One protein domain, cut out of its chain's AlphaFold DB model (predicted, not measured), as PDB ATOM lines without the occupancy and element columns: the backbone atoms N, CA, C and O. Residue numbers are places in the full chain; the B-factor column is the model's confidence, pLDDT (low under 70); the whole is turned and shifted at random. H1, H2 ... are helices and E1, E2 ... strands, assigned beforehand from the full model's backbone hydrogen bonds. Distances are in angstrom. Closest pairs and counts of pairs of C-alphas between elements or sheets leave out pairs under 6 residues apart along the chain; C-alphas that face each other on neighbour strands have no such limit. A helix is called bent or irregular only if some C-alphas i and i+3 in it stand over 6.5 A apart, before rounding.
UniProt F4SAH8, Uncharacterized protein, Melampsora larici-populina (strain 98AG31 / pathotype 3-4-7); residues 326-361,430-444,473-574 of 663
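AT A GLANCE: This is residues 326 to 361, 430 to 444 and 473 to 574 of the 663 residues of an uncharacterized protein of Melampsora larici-populina (strain 98AG31 / pathotype 3-4-7) (UniProt F4SAH8). A small sheet of three short strands lies between helices, H1 and H5 on one face and the long H2 on the other, in three layers. Residues 348 to 361 of H1 stick out as an arm that makes the length. The 153 printed residues have six named helices and three strands, ordered H1 E1 H2 H3 E2 H4 H5 E3 H6; the mixed sheet runs E1, E2, E3, and the class is mostly helix. The whole is only just loose, close to compact, with radius of gyration of the C-alphas 18.3 A and spans of 69 by 33 by 28 A.

IN THESE COORDINATES: The strands are E1, residues 435 to 438, E2, 513 to 517, and E3, 547 to 549. H1, 326 to 361, is 53.3 A long from C-alpha 326 at (-6.011, -40.423, 55.370). H2, 473 to 499, measures 38.9 A; H5 is 536 to 545. H6, 552 to 567, measures 22.0 A and ends at (-11.898, -25.899, 45.922). H3, 504 to 510, and H4, 528 to 531, are short. H3 and H6 are only just irregular: C-alphas 505 and 508, and 558 and 561, are 6.6 A apart.

HOW THE PARTS SIT: E1 and E2 are parallel, N 436 and O 513 2.8 A apart; E2 and E3 are antiparallel, N 516 and O 548 2.9 A apart, both within hydrogen-bond range. H1 lies over E1, closest C-alphas Ala 332 and Ile 437, 5.8 A. H2 lies over E1 and E2. H5 touches H1, closest C-alphas Phe 545 and Ala 335, 6.7 A. H6 only grazes the sheet; H3 and H4 are not on it. O i to N i+4 pairs are within range throughout H1, H2 and H5, but 10 of 12 in H6 and 0 of 3 in H3, with 1 of 4 i+3 pairs; H4 is too short.

THE WHOLE: Cuts leave C-alphas 361 and 430 24.3 A apart, and 444 and 473 13.4 A. No link printed whole is long. Residues 502, 504 to 506 and 521 to 529 have pLDDT under 70.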
ATOM      1  N   THR A 326      -7.473 -40.221  55.299       97.75
ATOM      2  CA  THR A 326      -6.011 -40.423  55.370       97.75
ATOM      3  C   THR A 326      -5.563 -41.887  55.364       97.75
ATOM      4  O   THR A 326      -4.367 -42.171  55.495       97.75
ATOM      5  N   VAL A 327      -6.476 -42.848  55.176       97.31
ATOM      6  CA  VAL A 327      -6.142 -44.285  55.204       97.31
ATOM      7  C   VAL A 327      -5.029 -44.656  54.216       97.31
ATOM      8  O   VAL A 327      -4.167 -45.478  54.540       97.31
ATOM      9  N   GLY A 328      -4.989 -44.015  53.044       96.81
ATOM     10  CA  GLY A 328      -3.950 -44.230  52.036       96.81
ATOM     11  C   GLY A 328      -2.540 -43.934  52.539       96.81
ATOM     12  O   GLY A 328      -1.610 -44.673  52.217       96.81
ATOM     13  N   ILE A 329      -2.388 -42.911  53.388       98.00
ATOM     14  CA  ILE A 329      -1.104 -42.548  54.005       98.00
ATOM     15  C   ILE A 329      -0.644 -43.685  54.920       98.00
ATOM     16  O   ILE A 329       0.497 -44.138  54.841       98.00
ATOM     17  N   SER A 330      -1.550 -44.201  55.756       96.75
ATOM     18  CA  SER A 330      -1.246 -45.310  56.667       96.75
ATOM     19  C   SER A 330      -0.827 -46.575  55.909       96.75
ATOM     20  O   SER A 330       0.135 -47.235  56.300       96.75
ATOM     21  N   ARG A 331      -1.496 -46.893  54.790       95.88
ATOM     22  CA  ARG A 331      -1.124 -48.027  53.926       95.88
ATOM     23  C   ARG A 331       0.246 -47.825  53.275       95.88
ATOM     24  O   ARG A 331       1.056 -48.748  53.287       95.88
ATOM     25  N   ALA A 332       0.536 -46.630  52.758       97.00
ATOM     26  CA  ALA A 332       1.843 -46.314  52.182       97.00
ATOM     27  C   ALA A 332       2.971 -46.417  53.224       97.00
ATOM     28  O   ALA A 332       4.057 -46.910  52.920       97.00
ATOM     29  N   LEU A 333       2.730 -46.002  54.473       97.12
ATOM     30  CA  LEU A 333       3.694 -46.155  55.568       97.12
ATOM     31  C   LEU A 333       3.947 -47.625  55.927       97.12
ATOM     32  O   LEU A 333       5.097 -48.008  56.153       97.12
ATOM     33  N   ASP A 334       2.900 -48.450  55.959       94.50
ATOM     34  CA  ASP A 334       3.031 -49.891  56.193       94.50
ATOM     35  C   ASP A 334       3.791 -50.585  55.057       94.50
ATOM     36  O   ASP A 334       4.678 -51.395  55.327       94.50
ATOM     37  N   ALA A 335       3.505 -50.226  53.803       95.12
ATOM     38  CA  ALA A 335       4.225 -50.734  52.640       95.12
ATOM     39  C   ALA A 335       5.705 -50.311  52.668       95.12
ATOM     40  O   ALA A 335       6.588 -51.141  52.480       95.12
ATOM     41  N   ASN A 336       6.006 -49.056  53.023       95.69
ATOM     42  CA  ASN A 336       7.386 -48.584  53.197       95.69
ATOM     43  C   ASN A 336       8.117 -49.313  54.335       95.69
ATOM     44  O   ASN A 336       9.324 -49.548  54.262       95.69
ATOM     45  N   ARG A 337       7.416 -49.664  55.422       95.56
ATOM     46  CA  ARG A 337       7.990 -50.476  56.503       95.56
ATOM     47  C   ARG A 337       8.305 -51.889  56.016       95.56
ATOM     48  O   ARG A 337       9.429 -52.335  56.203       95.56
ATOM     49  N   ALA A 338       7.353 -52.538  55.350       92.81
ATOM     50  CA  ALA A 338       7.541 -53.876  54.801       92.81
ATOM     51  C   ALA A 338       8.664 -53.916  53.753       92.81
ATOM     52  O   ALA A 338       9.466 -54.843  53.760       92.81
ATOM     53  N   TRP A 339       8.792 -52.882  52.918       94.06
ATOM     54  CA  TRP A 339       9.909 -52.768  51.982       94.06
ATOM     55  C   TRP A 339      11.262 -52.732  52.692       94.06
ATOM     56  O   TRP A 339      12.177 -53.453  52.304       94.06
ATOM     57  N   ARG A 340      11.396 -51.934  53.760       94.75
ATOM     58  CA  ARG A 340      12.640 -51.886  54.546       94.75
ATOM     59  C   ARG A 340      12.999 -53.250  55.129       94.75
ATOM     60  O   ARG A 340      14.161 -53.631  55.066       94.75
ATOM     61  N   GLU A 341      12.012 -53.994  55.620       92.81
ATOM     62  CA  GLU A 341      12.217 -55.361  56.113       92.81
ATOM     63  C   GLU A 341      12.661 -56.321  54.994       92.81
ATOM     64  O   GLU A 341      13.508 -57.183  55.226       92.81
ATOM     65  N   VAL A 342      12.119 -56.185  53.777       90.44
ATOM     66  CA  VAL A 342      12.548 -56.972  52.605       90.44
ATOM     67  C   VAL A 342      13.993 -56.638  52.229       90.44
ATOM     68  O   VAL A 342      14.807 -57.548  52.076       90.44
ATOM     69  N   VAL A 343      14.339 -55.351  52.148       92.38
ATOM     70  CA  VAL A 343      15.704 -54.891  51.845       92.38
ATOM     71  C   VAL A 343      16.699 -55.397  52.887       92.38
ATOM     72  O   VAL A 343      17.739 -55.939  52.517       92.38
ATOM     73  N   GLU A 344      16.379 -55.276  54.176       93.38
ATOM     74  CA  GLU A 344      17.234 -55.752  55.267       93.38
ATOM     75  C   GLU A 344      17.462 -57.267  55.179       93.38
ATOM     76  O   GLU A 344      18.601 -57.727  55.263       93.38
ATOM     77  N   LYS A 345      16.409 -58.056  54.924       90.50
ATOM     78  CA  LYS A 345      16.528 -59.512  54.743       90.50
ATOM     79  C   LYS A 345      17.443 -59.877  53.578       90.50
ATOM     80  O   LYS A 345      18.303 -60.742  53.741       90.50
ATOM     81  N   ILE A 346      17.294 -59.210  52.434       89.38
ATOM     82  CA  ILE A 346      18.128 -59.459  51.249       89.38
ATOM     83  C   ILE A 346      19.583 -59.061  51.522       89.38
ATOM     84  O   ILE A 346      20.499 -59.805  51.177       89.38
ATOM     85  N   GLN A 347      19.820 -57.939  52.206       90.81
ATOM     86  CA  GLN A 347      21.166 -57.511  52.602       90.81
ATOM     87  C   GLN A 347      21.832 -58.507  53.560       90.81
ATOM     88  O   GLN A 347      22.992 -58.866  53.365       90.81
ATOM     89  N   VAL A 348      21.102 -58.995  54.568       92.19
ATOM     90  CA  VAL A 348      21.601 -60.017  55.500       92.19
ATOM     91  C   VAL A 348      21.937 -61.310  54.756       92.19
ATOM     92  O   VAL A 348      23.018 -61.860  54.958       92.19
ATOM     93  N   GLN A 349      21.063 -61.772  53.857       89.69
ATOM     94  CA  GLN A 349      21.320 -62.957  53.032       89.69
ATOM     95  C   GLN A 349      22.559 -62.779  52.148       89.69
ATOM     96  O   GLN A 349      23.424 -63.655  52.125       89.69
ATOM     97  N   ARG A 350      22.703 -61.624  51.491       88.44
ATOM     98  CA  ARG A 350      23.872 -61.302  50.663       88.44
ATOM     99  C   ARG A 350      25.168 -61.319  51.473       88.44
ATOM    100  O   ARG A 350      26.142 -61.933  51.046       88.44
ATOM    101  N   ASN A 351      25.176 -60.714  52.660       90.81
ATOM    102  CA  ASN A 351      26.345 -60.708  53.544       90.81
ATOM    103  C   ASN A 351      26.717 -62.118  54.023       90.81
ATOM    104  O   ASN A 351      27.898 -62.455  54.080       90.81
ATOM    105  N   LEU A 352      25.727 -62.963  54.331       91.75
ATOM    106  CA  LEU A 352      25.966 -64.356  54.714       91.75
ATOM    107  C   LEU A 352      26.586 -65.167  53.571       91.75
ATOM    108  O   LEU A 352      27.517 -65.933  53.815       91.75
ATOM    109  N   ILE A 353      26.115 -64.971  52.338       88.81
ATOM    110  CA  ILE A 353      26.677 -65.622  51.147       88.81
ATOM    111  C   ILE A 353      28.132 -65.182  50.934       88.81
ATOM    112  O   ILE A 353      29.000 -66.029  50.722       88.81
ATOM    113  N   LEU A 354      28.426 -63.882  51.047       88.56
ATOM    114  CA  LEU A 354      29.796 -63.364  50.937       88.56
ATOM    115  C   LEU A 354      30.716 -63.970  52.009       88.56
ATOM    116  O   LEU A 354      31.781 -64.489  51.681       88.56
ATOM    117  N   MET A 355      30.264 -64.028  53.265       91.31
ATOM    118  CA  MET A 355      31.020 -64.663  54.352       91.31
ATOM    119  C   MET A 355      31.258 -66.165  54.129       91.31
ATOM    120  O   MET A 355      32.291 -66.692  54.539       91.31
ATOM    121  N   GLN A 356      30.313 -66.880  53.512       89.56
ATOM    122  CA  GLN A 356      30.495 -68.291  53.159       89.56
ATOM    123  C   GLN A 356      31.509 -68.467  52.025       89.56
ATOM    124  O   GLN A 356      32.329 -69.383  52.087       89.56
ATOM    125  N   HIS A 357      31.495 -67.583  51.025       87.25
ATOM    126  CA  HIS A 357      32.491 -67.584  49.956       87.25
ATOM    127  C   HIS A 357      33.906 -67.333  50.484       87.25
ATOM    128  O   HIS A 357      34.819 -68.065  50.103       87.25
ATOM    129  N   ASP A 358      34.078 -66.376  51.398       88.88
ATOM    130  CA  ASP A 358      35.379 -66.101  52.016       88.88
ATOM    131  C   ASP A 358      35.877 -67.308  52.825       88.88
ATOM    132  O   ASP A 358      37.007 -67.757  52.639       88.88
ATOM    133  N   ARG A 359      35.001 -67.936  53.624       89.38
ATOM    134  CA  ARG A 359      35.342 -69.164  54.369       89.38
ATOM    135  C   ARG A 359      35.745 -70.321  53.459       89.38
ATOM    136  O   ARG A 359      36.700 -71.032  53.764       89.38
ATOM    137  N   ASN A 360      35.030 -70.527  52.354       87.62
ATOM    138  CA  ASN A 360      35.353 -71.587  51.397       87.62
ATOM    139  C   ASN A 360      36.675 -71.302  50.666       87.62
ATOM    140  O   ASN A 360      37.436 -72.226  50.378       87.62
ATOM    141  N   ARG A 361      36.974 -70.027  50.393       86.62
ATOM    142  CA  ARG A 361      38.238 -69.602  49.784       86.62
ATOM    143  C   ARG A 361      39.427 -69.842  50.714       86.62
ATOM    144  O   ARG A 361      40.471 -70.290  50.239       86.62
ATOM    145  N   ILE A 430      19.804 -56.801  42.029       79.69
ATOM    146  CA  ILE A 430      19.994 -55.368  42.237       79.69
ATOM    147  C   ILE A 430      18.701 -54.799  42.811       79.69
ATOM    148  O   ILE A 430      17.630 -54.907  42.214       79.69
ATOM    149  N   LEU A 431      18.805 -54.218  44.005       85.62
ATOM    150  CA  LEU A 431      17.700 -53.523  44.651       85.62
ATOM    151  C   LEU A 431      17.687 -52.056  44.207       85.62
ATOM    152  O   LEU A 431      18.753 -51.433  44.161       85.62
ATOM    153  N   PRO A 432      16.505 -51.471  43.946       87.50
ATOM    154  CA  PRO A 432      16.413 -50.041  43.703       87.50
ATOM    155  C   PRO A 432      16.917 -49.291  44.940       87.50
ATOM    156  O   PRO A 432      16.616 -49.664  46.078       87.50
ATOM    157  N   THR A 433      17.690 -48.224  44.725       80.75
ATOM    158  CA  THR A 433      18.332 -47.483  45.828       80.75
ATOM    159  C   THR A 433      17.315 -46.882  46.787       80.75
ATOM    160  O   THR A 433      17.546 -46.839  47.997       80.75
ATOM    161  N   LYS A 434      16.188 -46.414  46.242       93.62
ATOM    162  CA  LYS A 434      15.059 -45.858  46.981       93.62
ATOM    163  C   LYS A 434      13.757 -46.184  46.264       93.62
ATOM    164  O   LYS A 434      13.690 -46.141  45.038       93.62
ATOM    165  N   ILE A 435      12.717 -46.449  47.042       95.81
ATOM    166  CA  ILE A 435      11.344 -46.468  46.542       95.81
ATOM    167  C   ILE A 435      10.576 -45.329  47.197       95.81
ATOM    168  O   ILE A 435      10.814 -45.001  48.362       95.81
ATOM    169  N   VAL A 436       9.650 -44.744  46.454       97.62
ATOM    170  CA  VAL A 436       8.682 -43.785  46.970       97.62
ATOM    171  C   VAL A 436       7.298 -44.340  46.685       97.62
ATOM    172  O   VAL A 436       6.955 -44.605  45.538       97.62
ATOM    173  N   ILE A 437       6.515 -44.548  47.741       97.81
ATOM    174  CA  ILE A 437       5.157 -45.088  47.644       97.81
ATOM    175  C   ILE A 437       4.161 -43.947  47.803       97.81
ATOM    176  O   ILE A 437       4.140 -43.281  48.841       97.81
ATOM    177  N   ILE A 438       3.325 -43.762  46.788       98.06
ATOM    178  CA  ILE A 438       2.236 -42.796  46.776       98.06
ATOM    179  C   ILE A 438       1.036 -43.353  47.555       98.06
ATOM    180  O   ILE A 438       0.589 -44.471  47.274       98.06
ATOM    181  N   PRO A 439       0.496 -42.600  48.531       97.38
ATOM    182  CA  PRO A 439      -0.763 -42.926  49.194       97.38
ATOM    183  C   PRO A 439      -1.902 -43.214  48.203       97.38
ATOM    184  O   PRO A 439      -2.101 -42.473  47.248       97.38
ATOM    185  N   SER A 440      -2.691 -44.266  48.444       95.81
ATOM    186  CA  SER A 440      -3.904 -44.537  47.654       95.81
ATOM    187  C   SER A 440      -5.020 -43.551  47.999       95.81
ATOM    188  O   SER A 440      -5.226 -43.265  49.181       95.81
ATOM    189  N   LYS A 441      -5.830 -43.146  47.020       94.94
ATOM    190  CA  LYS A 441      -7.040 -42.355  47.284       94.94
ATOM    191  C   LYS A 441      -8.035 -43.116  48.181       94.94
ATOM    192  O   LYS A 441      -8.115 -44.348  48.106       94.94
ATOM    193  N   PRO A 442      -8.817 -42.424  49.025       94.50
ATOM    194  CA  PRO A 442      -9.908 -43.065  49.748       94.50
ATOM    195  C   PRO A 442     -10.993 -43.544  48.770       94.50
ATOM    196  O   PRO A 442     -11.375 -42.826  47.848       94.50
ATOM    197  N   LYS A 443     -11.482 -44.775  48.970       95.44
ATOM    198  CA  LYS A 443     -12.517 -45.413  48.129       95.44
ATOM    199  C   LYS A 443     -13.895 -45.502  48.778       95.44
ATOM    200  O   LYS A 443     -14.856 -45.875  48.110       95.44
ATOM    201  N   LEU A 444     -13.993 -45.194  50.071       96.94
ATOM    202  CA  LEU A 444     -15.240 -45.346  50.809       96.94
ATOM    203  C   LEU A 444     -16.300 -44.406  50.216       96.94
ATOM    204  O   LEU A 444     -16.092 -43.201  50.148       96.94
ATOM    205  N   GLY A 473      -8.802 -34.050  56.323       97.81
ATOM    206  CA  GLY A 473      -8.046 -35.254  56.013       97.81
ATOM    207  C   GLY A 473      -7.674 -35.378  54.534       97.81
ATOM    208  O   GLY A 473      -6.596 -35.895  54.228       97.81
ATOM    209  N   ILE A 474      -8.517 -34.896  53.618       97.81
ATOM    210  CA  ILE A 474      -8.221 -34.868  52.179       97.81
ATOM    211  C   ILE A 474      -7.146 -33.832  51.858       97.81
ATOM    212  O   ILE A 474      -6.221 -34.151  51.113       97.81
ATOM    213  N   GLU A 475      -7.187 -32.649  52.467       97.31
ATOM    214  CA  GLU A 475      -6.105 -31.660  52.356       97.31
ATOM    215  C   GLU A 475      -4.764 -32.250  52.798       97.31
ATOM    216  O   GLU A 475      -3.754 -32.174  52.090       97.31
ATOM    217  N   LYS A 476      -4.764 -32.931  53.950       98.00
ATOM    218  CA  LYS A 476      -3.586 -33.635  54.460       98.00
ATOM    219  C   LYS A 476      -3.111 -34.739  53.514       98.00
ATOM    220  O   LYS A 476      -1.903 -34.927  53.361       98.00
ATOM    221  N   TYR A 477      -4.033 -35.474  52.893       97.62
ATOM    222  CA  TYR A 477      -3.714 -36.475  51.876       97.62
ATOM    223  C   TYR A 477      -3.030 -35.842  50.660       97.62
ATOM    224  O   TYR A 477      -1.939 -36.285  50.305       97.62
ATOM    225  N   ILE A 478      -3.603 -34.782  50.080       97.62
ATOM    226  CA  ILE A 478      -3.048 -34.083  48.910       97.62
ATOM    227  C   ILE A 478      -1.637 -33.573  49.218       97.62
ATOM    228  O   ILE A 478      -0.692 -33.880  48.489       97.62
ATOM    229  N   LYS A 479      -1.469 -32.885  50.355       97.88
ATOM    230  CA  LYS A 479      -0.159 -32.411  50.816       97.88
ATOM    231  C   LYS A 479       0.858 -33.550  50.897       97.88
ATOM    232  O   LYS A 479       1.981 -33.405  50.422       97.88
ATOM    233  N   ASN A 480       0.467 -34.693  51.462       98.12
ATOM    234  CA  ASN A 480       1.369 -35.833  51.585       98.12
ATOM    235  C   ASN A 480       1.746 -36.443  50.229       98.12
ATOM    236  O   ASN A 480       2.877 -36.893  50.065       98.12
ATOM    237  N   VAL A 481       0.836 -36.446  49.250       97.62
ATOM    238  CA  VAL A 481       1.163 -36.907  47.895       97.62
ATOM    239  C   VAL A 481       2.197 -35.981  47.246       97.62
ATOM    240  O   VAL A 481       3.193 -36.484  46.730       97.62
ATOM    241  N   TYR A 482       2.045 -34.655  47.344       98.06
ATOM    242  CA  TYR A 482       3.049 -33.710  46.833       98.06
ATOM    243  C   TYR A 482       4.407 -33.845  47.522       98.06
ATOM    244  O   TYR A 482       5.435 -33.862  46.848       98.06
ATOM    245  N   GLU A 483       4.430 -34.010  48.848       97.75
ATOM    246  CA  GLU A 483       5.667 -34.285  49.589       97.75
ATOM    247  C   GLU A 483       6.378 -35.537  49.051       97.75
ATOM    248  O   GLU A 483       7.605 -35.558  48.946       97.75
ATOM    249  N   LYS A 484       5.617 -36.574  48.675       97.94
ATOM    250  CA  LYS A 484       6.165 -37.803  48.086       97.94
ATOM    251  C   LYS A 484       6.655 -37.599  46.655       97.94
ATOM    252  O   LYS A 484       7.720 -38.112  46.325       97.94
ATOM    253  N   ILE A 485       5.943 -36.832  45.829       97.69
ATOM    254  CA  ILE A 485       6.412 -36.469  44.480       97.69
ATOM    255  C   ILE A 485       7.750 -35.724  44.576       97.69
ATOM    256  O   ILE A 485       8.728 -36.161  43.974       97.69
ATOM    257  N   TYR A 486       7.834 -34.697  45.423       97.88
ATOM    258  CA  TYR A 486       9.066 -33.931  45.628       97.88
ATOM    259  C   TYR A 486      10.216 -34.797  46.171       97.88
ATOM    260  O   TYR A 486      11.365 -34.688  45.738       97.88
ATOM    261  N   GLU A 487       9.925 -35.708  47.107       97.06
ATOM    262  CA  GLU A 487      10.905 -36.684  47.595       97.06
ATOM    263  C   GLU A 487      11.452 -37.554  46.451       97.06
ATOM    264  O   GLU A 487      12.659 -37.815  46.397       97.06
ATOM    265  N   PHE A 488      10.584 -38.003  45.542       97.31
ATOM    266  CA  PHE A 488      10.968 -38.802  44.383       97.31
ATOM    267  C   PHE A 488      11.819 -38.011  43.386       97.31
ATOM    268  O   PHE A 488      12.889 -38.494  43.019       97.31
ATOM    269  N   GLU A 489      11.409 -36.796  43.016       97.31
ATOM    270  CA  GLU A 489      12.168 -35.906  42.126       97.31
ATOM    271  C   GLU A 489      13.576 -35.652  42.668       97.31
ATOM    272  O   GLU A 489      14.566 -35.907  41.980       97.31
ATOM    273  N   ARG A 490      13.692 -35.299  43.955       97.38
ATOM    274  CA  ARG A 490      14.991 -35.106  44.612       97.38
ATOM    275  C   ARG A 490      15.859 -36.364  44.561       97.38
ATOM    276  O   ARG A 490      17.073 -36.296  44.388       97.38
ATOM    277  N   ASN A 491      15.262 -37.540  44.763       95.94
ATOM    278  CA  ASN A 491      15.995 -38.803  44.685       95.94
ATOM    279  C   ASN A 491      16.456 -39.108  43.252       95.94
ATOM    280  O   ASN A 491      17.551 -39.646  43.079       95.94
ATOM    281  N   LEU A 492      15.654 -38.750  42.249       95.38
ATOM    282  CA  LEU A 492      15.975 -38.910  40.836       95.38
ATOM    283  C   LEU A 492      17.110 -37.969  40.402       95.38
ATOM    284  O   LEU A 492      18.042 -38.415  39.738       95.38
ATOM    285  N   GLU A 493      17.100 -36.708  40.841       95.50
ATOM    286  CA  GLU A 493      18.186 -35.743  40.607       95.50
ATOM    287  C   GLU A 493      19.522 -36.213  41.198       95.50
ATOM    288  O   GLU A 493      20.566 -36.165  40.539       95.50
ATOM    289  N   LEU A 494      19.494 -36.720  42.438       94.00
ATOM    290  CA  LEU A 494      20.676 -37.277  43.100       94.00
ATOM    291  C   LEU A 494      21.212 -38.511  42.369       94.00
ATOM    292  O   LEU A 494      22.426 -38.709  42.319       94.00
ATOM    293  N   TRP A 495      20.323 -39.339  41.820       92.38
ATOM    294  CA  TRP A 495      20.701 -40.496  41.015       92.38
ATOM    295  C   TRP A 495      21.321 -40.064  39.675       92.38
ATOM    296  O   TRP A 495      22.436 -40.479  39.373       92.38
ATOM    297  N   ASN A 496      20.696 -39.133  38.944       91.31
ATOM    298  CA  ASN A 496      21.232 -38.571  37.693       91.31
ATOM    299  C   ASN A 496      22.614 -37.919  37.885       91.31
ATOM    300  O   ASN A 496      23.495 -38.034  37.039       91.31
ATOM    301  N   SER A 497      22.832 -37.255  39.023       92.12
ATOM    302  CA  SER A 497      24.121 -36.630  39.348       92.12
ATOM    303  C   SER A 497      25.243 -37.646  39.591       92.12
ATOM    304  O   SER A 497      26.415 -37.322  39.393       92.12
ATOM    305  N   LYS A 498      24.900 -38.857  40.052       89.75
ATOM    306  CA  LYS A 498      25.848 -39.970  40.202       89.75
ATOM    307  C   LYS A 498      26.093 -40.679  38.876       89.75
ATOM    308  O   LYS A 498      27.245 -40.984  38.601       89.75
ATOM    309  N   LYS A 499      25.046 -40.810  38.052       86.25
ATOM    310  CA  LYS A 499      25.109 -41.404  36.712       86.25
ATOM    311  C   LYS A 499      26.199 -40.809  35.825       86.25
ATOM    312  O   LYS A 499      26.919 -41.504  35.126       86.25
ATOM    313  N   ASN A 500      26.411 -39.502  35.926       78.94
ATOM    314  CA  ASN A 500      27.458 -38.828  35.158       78.94
ATOM    315  C   ASN A 500      28.903 -39.176  35.594       78.94
ATOM    316  O   ASN A 500      29.839 -38.561  35.084       78.94
ATOM    317  N   LYS A 501      29.111 -40.080  36.565       78.94
ATOM    318  CA  LYS A 501      30.430 -40.394  37.142       78.94
ATOM    319  C   LYS A 501      30.853 -41.865  37.036       78.94
ATOM    320  O   LYS A 501      32.043 -42.113  37.209       78.94
ATOM    321  N   GLU A 502      29.950 -42.813  36.783       67.06
ATOM    322  CA  GLU A 502      30.231 -44.263  36.781       67.06
ATOM    323  C   GLU A 502      29.728 -44.941  35.475       67.06
ATOM    324  O   GLU A 502      29.137 -44.291  34.618       67.06
ATOM    325  N   GLU A 503      30.068 -46.221  35.248       72.19
ATOM    326  CA  GLU A 503      29.768 -46.971  34.007       72.19
ATOM    327  C   GLU A 503      28.254 -47.240  33.809       72.19
ATOM    328  O   GLU A 503      27.573 -47.716  34.718       72.19
ATOM    329  N   GLU A 504      27.733 -47.010  32.592       67.44
ATOM    330  CA  GLU A 504      26.289 -46.903  32.278       67.44
ATOM    331  C   GLU A 504      25.418 -48.151  32.563       67.44
ATOM    332  O   GLU A 504      24.215 -48.010  32.802       67.44
ATOM    333  N   GLU A 505      25.962 -49.375  32.545       64.25
ATOM    334  CA  GLU A 505      25.136 -50.602  32.548       64.25
ATOM    335  C   GLU A 505      24.621 -51.034  33.935       64.25
ATOM    336  O   GLU A 505      23.521 -51.587  34.043       64.25
ATOM    337  N   ASN A 506      25.354 -50.766  35.021       65.75
ATOM    338  CA  ASN A 506      24.902 -51.132  36.375       65.75
ATOM    339  C   ASN A 506      23.907 -50.119  36.970       65.75
ATOM    340  O   ASN A 506      23.226 -50.408  37.960       65.75
ATOM    341  N   GLU A 507      23.781 -48.940  36.365       70.00
ATOM    342  CA  GLU A 507      23.080 -47.816  36.971       70.00
ATOM    343  C   GLU A 507      21.567 -47.864  36.789       70.00
ATOM    344  O   GLU A 507      20.847 -47.555  37.744       70.00
ATOM    345  N   GLU A 508      21.049 -48.302  35.634       75.56
ATOM    346  CA  GLU A 508      19.594 -48.336  35.387       75.56
ATOM    347  C   GLU A 508      18.839 -49.170  36.428       75.56
ATOM    348  O   GLU A 508      17.720 -48.829  36.814       75.56
ATOM    349  N   ARG A 509      19.476 -50.221  36.956       72.69
ATOM    350  CA  ARG A 509      18.887 -51.108  37.968       72.69
ATOM    351  C   ARG A 509      18.794 -50.472  39.362       72.69
ATOM    352  O   ARG A 509      18.051 -50.954  40.211       72.69
ATOM    353  N   THR A 510      19.522 -49.383  39.602       85.88
ATOM    354  CA  THR A 510      19.528 -48.654  40.883       85.88
ATOM    355  C   THR A 510      18.599 -47.442  40.897       85.88
ATOM    356  O   THR A 510      18.461 -46.795  41.945       85.88
ATOM    357  N   LYS A 511      17.956 -47.145  39.758       91.06
ATOM    358  CA  LYS A 511      17.056 -46.005  39.581       91.06
ATOM    359  C   LYS A 511      15.961 -46.002  40.660       91.06
ATOM    360  O   LYS A 511      15.367 -47.050  40.929       91.06
ATOM    361  N   PRO A 512      15.673 -44.846  41.287       94.50
ATOM    362  CA  PRO A 512      14.557 -44.731  42.211       94.50
ATOM    363  C   PRO A 512      13.240 -45.145  41.551       94.50
ATOM    364  O   PRO A 512      12.993 -44.803  40.393       94.50
ATOM    365  N   LEU A 513      12.382 -45.845  42.292       95.12
ATOM    366  CA  LEU A 513      11.065 -46.258  41.802       95.12
ATOM    367  C   LEU A 513       9.956 -45.436  42.449       95.12
ATOM    368  O   LEU A 513       9.941 -45.256  43.668       95.12
ATOM    369  N   LEU A 514       9.006 -44.998  41.627       96.56
ATOM    370  CA  LEU A 514       7.757 -44.394  42.068       96.56
ATOM    371  C   LEU A 514       6.650 -45.437  41.969       96.56
ATOM    372  O   LEU A 514       6.351 -45.939  40.884       96.56
ATOM    373  N   LEU A 515       6.081 -45.798  43.113       96.62
ATOM    374  CA  LEU A 515       5.089 -46.858  43.235       96.62
ATOM    375  C   LEU A 515       3.745 -46.272  43.656       96.62
ATOM    376  O   LEU A 515       3.678 -45.412  44.532       96.62
ATOM    377  N   LYS A 516       2.665 -46.787  43.080       95.50
ATOM    378  CA  LYS A 516       1.283 -46.427  43.405       95.50
ATOM    379  C   LYS A 516       0.461 -47.694  43.594       95.50
ATOM    380  O   LYS A 516       0.738 -48.714  42.968       95.50
ATOM    381  N   PHE A 517      -0.540 -47.634  44.466       93.75
ATOM    382  CA  PHE A 517      -1.499 -48.725  44.624       93.75
ATOM    383  C   PHE A 517      -2.316 -48.900  43.347       93.75
ATOM    384  O   PHE A 517      -2.894 -47.943  42.831       93.75
ATOM    385  N   ASP A 518      -2.358 -50.128  42.852       89.06
ATOM    386  CA  ASP A 518      -3.255 -50.517  41.791       89.06
ATOM    387  C   ASP A 518      -4.646 -50.706  42.386       89.06
ATOM    388  O   ASP A 518      -4.882 -51.533  43.269       89.06
ATOM    389  N   ASP A 519      -5.551 -49.833  41.981       79.00
ATOM    390  CA  ASP A 519      -6.895 -49.788  42.526       79.00
ATOM    391  C   ASP A 519      -7.879 -50.623  41.720       79.00
ATOM    392  O   ASP A 519      -8.970 -50.916  42.222       79.00
ATOM    393  N   GLU A 520      -7.492 -50.977  40.500       78.69
ATOM    394  CA  GLU A 520      -8.261 -51.810  39.606       78.69
ATOM    395  C   GLU A 520      -7.788 -53.252  39.794       78.69
ATOM    396  O   GLU A 520      -6.592 -53.530  39.797       78.69
ATOM    397  N   ASP A 521      -8.723 -54.192  39.957       65.38
ATOM    398  CA  ASP A 521      -8.454 -55.641  39.968       65.38
ATOM    399  C   ASP A 521      -8.002 -56.134  38.570       65.38
ATOM    400  O   ASP A 521      -8.352 -57.234  38.134       65.38
ATOM    401  N   GLN A 522      -7.257 -55.318  37.824       63.97
ATOM    402  CA  GLN A 522      -6.522 -55.785  36.670       63.97
ATOM    403  C   GLN A 522      -5.417 -56.658  37.250       63.97
ATOM    404  O   GLN A 522      -4.463 -56.177  37.860       63.97
ATOM    405  N   SER A 523      -5.596 -57.981  37.150       59.78
ATOM    406  CA  SER A 523      -4.485 -58.899  37.365       59.78
ATOM    407  C   SER A 523      -3.317 -58.332  36.589       59.78
ATOM    408  O   SER A 523      -3.495 -58.007  35.419       59.78
ATOM    409  N   ILE A 524      -2.185 -58.151  37.266       55.19
ATOM    410  CA  ILE A 524      -0.967 -57.601  36.696       55.19
ATOM    411  C   ILE A 524      -0.471 -58.583  35.612       55.19
ATOM    412  O   ILE A 524       0.515 -59.307  35.782       55.19
ATOM    413  N   ASP A 525      -1.141 -58.576  34.461       55.69
ATOM    414  CA  ASP A 525      -0.621 -58.894  33.138       55.69
ATOM    415  C   ASP A 525       0.307 -57.737  32.755       55.69
ATOM    416  O   ASP A 525       0.215 -57.138  31.688       55.69
ATOM    417  N   SER A 526       1.205 -57.372  33.684       54.56
ATOM    418  CA  SER A 526       2.354 -56.558  33.349       54.56
ATOM    419  C   SER A 526       3.043 -57.296  32.227       54.56
ATOM    420  O   SER A 526       3.313 -58.500  32.344       54.56
ATOM    421  N   ASN A 527       3.268 -56.552  31.147       59.56
ATOM    422  CA  ASN A 527       4.090 -56.954  30.025       59.56
ATOM    423  C   ASN A 527       5.249 -57.802  30.562       59.56
ATOM    424  O   ASN A 527       5.966 -57.352  31.460       59.56
ATOM    425  N   GLU A 528       5.419 -59.028  30.059       68.88
ATOM    426  CA  GLU A 528       6.467 -59.957  30.517       68.88
ATOM    427  C   GLU A 528       7.855 -59.290  30.583       68.88
ATOM    428  O   GLU A 528       8.696 -59.641  31.414       68.88
ATOM    429  N   THR A 529       8.059 -58.248  29.773       69.38
ATOM    430  CA  THR A 529       9.223 -57.363  29.781       69.38
ATOM    431  C   THR A 529       9.498 -56.676  31.122       69.38
ATOM    432  O   THR A 529      10.664 -56.589  31.497       69.38
ATOM    433  N   GLU A 530       8.503 -56.231  31.893       71.25
ATOM    434  CA  GLU A 530       8.752 -55.625  33.215       71.25
ATOM    435  C   GLU A 530       9.064 -56.670  34.286       71.25
ATOM    436  O   GLU A 530       9.946 -56.448  35.119       71.25
ATOM    437  N   LYS A 531       8.414 -57.842  34.234       71.62
ATOM    438  CA  LYS A 531       8.690 -58.944  35.173       71.62
ATOM    439  C   LYS A 531      10.129 -59.442  35.047       71.62
ATOM    440  O   LYS A 531      10.738 -59.768  36.058       71.62
ATOM    441  N   SER A 532      10.694 -59.418  33.837       77.75
ATOM    442  CA  SER A 532      12.094 -59.803  33.602       77.75
ATOM    443  C   SER A 532      13.126 -58.883  34.274       77.75
ATOM    444  O   SER A 532      14.268 -59.290  34.470       77.75
ATOM    445  N   ARG A 533      12.746 -57.648  34.643       79.06
ATOM    446  CA  ARG A 533      13.668 -56.651  35.216       79.06
ATOM    447  C   ARG A 533      13.809 -56.739  36.730       79.06
ATOM    448  O   ARG A 533      14.809 -56.262  37.265       79.06
ATOM    449  N   PHE A 534      12.821 -57.295  37.427       83.06
ATOM    450  CA  PHE A 534      12.782 -57.291  38.885       83.06
ATOM    451  C   PHE A 534      13.010 -58.676  39.459       83.06
ATOM    452  O   PHE A 534      12.491 -59.676  38.973       83.06
ATOM    453  N   SER A 535      13.754 -58.715  40.559       86.06
ATOM    454  CA  SER A 535      13.905 -59.940  41.328       86.06
ATOM    455  C   SER A 535      12.579 -60.402  41.938       86.06
ATOM    456  O   SER A 535      11.709 -59.592  42.274       86.06
ATOM    457  N   GLN A 536      12.456 -61.713  42.143       87.31
ATOM    458  CA  GLN A 536      11.273 -62.340  42.727       87.31
ATOM    459  C   GLN A 536      10.816 -61.701  44.060       87.31
ATOM    460  O   GLN A 536       9.621 -61.434  44.189       87.31
ATOM    461  N   PRO A 537      11.703 -61.337  45.016       88.88
ATOM    462  CA  PRO A 537      11.284 -60.655  46.246       88.88
ATOM    463  C   PRO A 537      10.610 -59.296  46.013       88.88
ATOM    464  O   PRO A 537       9.710 -58.911  46.762       88.88
ATOM    465  N   ILE A 538      11.025 -58.559  44.976       89.19
ATOM    466  CA  ILE A 538      10.405 -57.278  44.611       89.19
ATOM    467  C   ILE A 538       9.016 -57.533  44.031       89.19
ATOM    468  O   ILE A 538       8.061 -56.882  44.441       89.19
ATOM    469  N   LEU A 539       8.884 -58.503  43.121       89.69
ATOM    470  CA  LEU A 539       7.590 -58.876  42.545       89.69
ATOM    471  C   LEU A 539       6.615 -59.363  43.624       89.69
ATOM    472  O   LEU A 539       5.444 -58.991  43.610       89.69
ATOM    473  N   GLU A 540       7.088 -60.144  44.594       90.12
ATOM    474  CA  GLU A 540       6.293 -60.573  45.746       90.12
ATOM    475  C   GLU A 540       5.840 -59.390  46.604       90.12
ATOM    476  O   GLU A 540       4.664 -59.323  46.963       90.12
ATOM    477  N   PHE A 541       6.726 -58.426  46.872       92.12
ATOM    478  CA  PHE A 541       6.377 -57.196  47.583       92.12
ATOM    479  C   PHE A 541       5.319 -56.374  46.829       92.12
ATOM    480  O   PHE A 541       4.314 -55.967  47.421       92.12
ATOM    481  N   LEU A 542       5.504 -56.167  45.521       92.19
ATOM    482  CA  LEU A 542       4.549 -55.445  44.680       92.19
ATOM    483  C   LEU A 542       3.183 -56.145  44.679       92.19
ATOM    484  O   LEU A 542       2.159 -55.511  44.931       92.19
ATOM    485  N   ASN A 543       3.159 -57.468  44.506       89.44
ATOM    486  CA  ASN A 543       1.932 -58.262  44.517       89.44
ATOM    487  C   ASN A 543       1.235 -58.262  45.885       89.44
ATOM    488  O   ASN A 543       0.003 -58.189  45.944       89.44
ATOM    489  N   GLN A 544       2.002 -58.329  46.978       89.06
ATOM    490  CA  GLN A 544       1.486 -58.322  48.347       89.06
ATOM    491  C   GLN A 544       0.704 -57.039  48.644       89.06
ATOM    492  O   GLN A 544      -0.375 -57.104  49.236       89.06
ATOM    493  N   PHE A 545       1.230 -55.885  48.230       90.94
ATOM    494  CA  PHE A 545       0.611 -54.580  48.482       90.94
ATOM    495  C   PHE A 545      -0.249 -54.066  47.325       90.94
ATOM    496  O   PHE A 545      -0.825 -52.989  47.446       90.94
ATOM    497  N   ASN A 546      -0.369 -54.835  46.239       91.44
ATOM    498  CA  ASN A 546      -1.011 -54.411  44.996       91.44
ATOM    499  C   ASN A 546      -0.419 -53.090  44.483       91.44
ATOM    500  O   ASN A 546      -1.141 -52.130  44.259       91.44
ATOM    501  N   LEU A 547       0.907 -53.006  44.393       93.44
ATOM    502  CA  LEU A 547       1.623 -51.822  43.923       93.44
ATOM    503  C   LEU A 547       2.045 -52.005  42.466       93.44
ATOM    504  O   LEU A 547       2.502 -53.080  42.081       93.44
ATOM    505  N   ARG A 548       1.979 -50.925  41.690       94.00
ATOM    506  CA  ARG A 548       2.553 -50.828  40.346       94.00
ATOM    507  C   ARG A 548       3.457 -49.613  40.220       94.00
ATOM    508  O   ARG A 548       3.322 -48.640  40.966       94.00
ATOM    509  N   ILE A 549       4.389 -49.681  39.276       93.62
ATOM    510  CA  ILE A 549       5.239 -48.548  38.911       93.62
ATOM    511  C   ILE A 549       4.377 -47.531  38.161       93.62
ATOM    512  O   ILE A 549       3.488 -47.901  37.397       93.62
ATOM    513  N   THR A 550       4.604 -46.249  38.419       95.38
ATOM    514  CA  THR A 550       3.835 -45.154  37.819       95.38
ATOM    515  C   THR A 550       4.746 -43.973  37.482       95.38
ATOM    516  O   THR A 550       5.915 -43.949  37.878       95.38
ATOM    517  N   SER A 551       4.217 -42.993  36.749       96.31
ATOM    518  CA  SER A 551       4.898 -41.733  36.448       96.31
ATOM    519  C   SER A 551       4.285 -40.573  37.238       96.31
ATOM    520  O   SER A 551       3.165 -40.669  37.748       96.31
ATOM    521  N   ILE A 552       5.018 -39.463  37.349       97.12
ATOM    522  CA  ILE A 552       4.533 -38.259  38.037       97.12
ATOM    523  C   ILE A 552       3.287 -37.712  37.327       97.12
ATOM    524  O   ILE A 552       2.313 -37.355  37.985       97.12
ATOM    525  N   GLU A 553       3.273 -37.720  35.992       97.31
ATOM    526  CA  GLU A 553       2.164 -37.211  35.179       97.31
ATOM    527  C   GLU A 553       0.867 -37.982  35.445       97.31
ATOM    528  O   GLU A 553      -0.206 -37.385  35.531       97.31
ATOM    529  N   GLU A 554       0.954 -39.305  35.619       95.31
ATOM    530  CA  GLU A 554      -0.202 -40.133  35.960       95.31
ATOM    531  C   GLU A 554      -0.747 -39.800  37.358       95.31
ATOM    532  O   GLU A 554      -1.961 -39.734  37.555       95.31
ATOM    533  N   ILE A 555       0.132 -39.558  38.336       95.81
ATOM    534  CA  ILE A 555      -0.280 -39.178  39.694       95.81
ATOM    535  C   ILE A 555      -0.940 -37.797  39.691       95.81
ATOM    536  O   ILE A 555      -2.002 -37.634  40.287       95.81
ATOM    537  N   LEU A 556      -0.350 -36.818  39.000       96.44
ATOM    538  CA  LEU A 556      -0.909 -35.468  38.894       96.44
ATOM    539  C   LEU A 556      -2.276 -35.479  38.196       96.44
ATOM    540  O   LEU A 556      -3.205 -34.814  38.653       96.44
ATOM    541  N   LYS A 557      -2.439 -36.300  37.151       96.00
ATOM    542  CA  LYS A 557      -3.727 -36.501  36.471       96.00
ATOM    543  C   LYS A 557      -4.806 -37.053  37.408       96.00
ATOM    544  O   LYS A 557      -5.971 -36.680  37.281       96.00
ATOM    545  N   ASP A 558      -4.433 -37.914  38.351       93.38
ATOM    546  CA  ASP A 558      -5.351 -38.468  39.349       93.38
ATOM    547  C   ASP A 558      -5.678 -37.492  40.492       93.38
ATOM    548  O   ASP A 558      -6.769 -37.570  41.064       93.38
ATOM    549  N   LEU A 559      -4.756 -36.584  40.834       94.38
ATOM    550  CA  LEU A 559      -4.946 -35.573  41.881       94.38
ATOM    551  C   LEU A 559      -5.804 -34.396  41.424       94.38
ATOM    552  O   LEU A 559      -6.646 -33.936  42.194       94.38
ATOM    553  N   GLN A 560      -5.634 -33.945  40.180       95.38
ATOM    554  CA  GLN A 560      -6.288 -32.741  39.665       95.38
ATOM    555  C   GLN A 560      -7.823 -32.739  39.873       95.38
ATOM    556  O   GLN A 560      -8.361 -31.732  40.337       95.38
ATOM    557  N   PRO A 561      -8.575 -33.837  39.629       93.62
ATOM    558  CA  PRO A 561     -10.013 -33.865  39.903       93.62
ATOM    559  C   PRO A 561     -10.370 -33.759  41.392       93.62
ATOM    560  O   PRO A 561     -11.486 -33.360  41.717       93.62
ATOM    561  N   ILE A 562      -9.477 -34.169  42.298       91.50
ATOM    562  CA  ILE A 562      -9.695 -34.088  43.748       91.50
ATOM    563  C   ILE A 562      -9.526 -32.640  44.208       91.50
ATOM    564  O   ILE A 562     -10.380 -32.149  44.939       91.50
ATOM    565  N   GLU A 563      -8.490 -31.950  43.730       91.12
ATOM    566  CA  GLU A 563      -8.232 -30.535  44.035       91.12
ATOM    567  C   GLU A 563      -9.369 -29.637  43.550       91.12
ATOM    568  O   GLU A 563      -9.965 -28.918  44.346       91.12
ATOM    569  N   ILE A 564      -9.773 -29.779  42.280       91.75
ATOM    570  CA  ILE A 564     -10.891 -29.010  41.710       91.75
ATOM    571  C   ILE A 564     -12.166 -29.194  42.548       91.75
ATOM    572  O   ILE A 564     -12.927 -28.252  42.775       91.75
ATOM    573  N   ARG A 565     -12.428 -30.418  43.019       90.75
ATOM    574  CA  ARG A 565     -13.603 -30.714  43.850       90.75
ATOM    575  C   ARG A 565     -13.483 -30.181  45.274       90.75
ATOM    576  O   ARG A 565     -14.502 -29.831  45.866       90.75
ATOM    577  N   LEU A 566     -12.276 -30.146  45.827       88.62
ATOM    578  CA  LEU A 566     -12.019 -29.563  47.138       88.62
ATOM    579  C   LEU A 566     -12.281 -28.050  47.103       88.62
ATOM    580  O   LEU A 566     -13.080 -27.569  47.905       88.62
ATOM    581  N   ASP A 567     -11.738 -27.349  46.103       87.00
ATOM    582  CA  ASP A 567     -11.898 -25.899  45.922       87.00
ATOM    583  C   ASP A 567     -13.356 -25.496  45.655       87.00
ATOM    584  O   ASP A 567     -13.848 -24.491  46.166       87.00
ATOM    585  N   THR A 568     -14.088 -26.305  44.881       85.06
ATOM    586  CA  THR A 568     -15.511 -26.066  44.568       85.06
ATOM    587  C   THR A 568     -16.473 -26.585  45.637       85.06
ATOM    588  O   THR A 568     -17.687 -26.527  45.451       85.06
ATOM    589  N   GLN A 569     -15.961 -27.141  46.739       86.69
ATOM    590  CA  GLN A 569     -16.733 -27.825  47.783       86.69
ATOM    591  C   GLN A 569     -17.576 -29.026  47.296       86.69
ATOM    592  O   GLN A 569     -18.333 -29.587  48.090       86.69
ATOM    593  N   THR A 570     -17.384 -29.494  46.055       86.50
ATOM    594  CA  THR A 570     -18.070 -30.646  45.426       86.50
ATOM    595  C   THR A 570     -17.336 -31.978  45.626       86.50
ATOM    596  O   THR A 570     -17.479 -32.928  44.851       86.50
ATOM    597  N   LEU A 571     -16.507 -32.057  46.667       86.56
ATOM    598  CA  LEU A 571     -15.801 -33.269  47.054       86.56
ATOM    599  C   LEU A 571     -16.779 -34.438  47.234       86.56
ATOM    600  O   LEU A 571     -17.811 -34.306  47.887       86.56
ATOM    601  N   ASN A 572     -16.415 -35.601  46.687       91.38
ATOM    602  CA  ASN A 572     -17.144 -36.851  46.899       91.38
ATOM    603  C   ASN A 572     -16.913 -37.335  48.336       91.38
ATOM    604  O   ASN A 572     -16.099 -38.225  48.587       91.38
ATOM    605  N   ILE A 573     -17.592 -36.698  49.282       94.50
ATOM    606  CA  ILE A 573     -17.609 -37.105  50.679       94.50
ATOM    607  C   ILE A 573     -18.426 -38.401  50.777       94.50
ATOM    608  O   ILE A 573     -19.513 -38.477  50.193       94.50
ATOM    609  N   PRO A 574     -17.931 -39.427  51.493       95.81
ATOM    610  CA  PRO A 574     -18.721 -40.613  51.769       95.81
ATOM    611  C   PRO A 574     -20.073 -40.232  52.384       95.81
ATOM    612  O   PRO A 574     -20.124 -39.449  53.331       95.81
TER     613      PRO A 574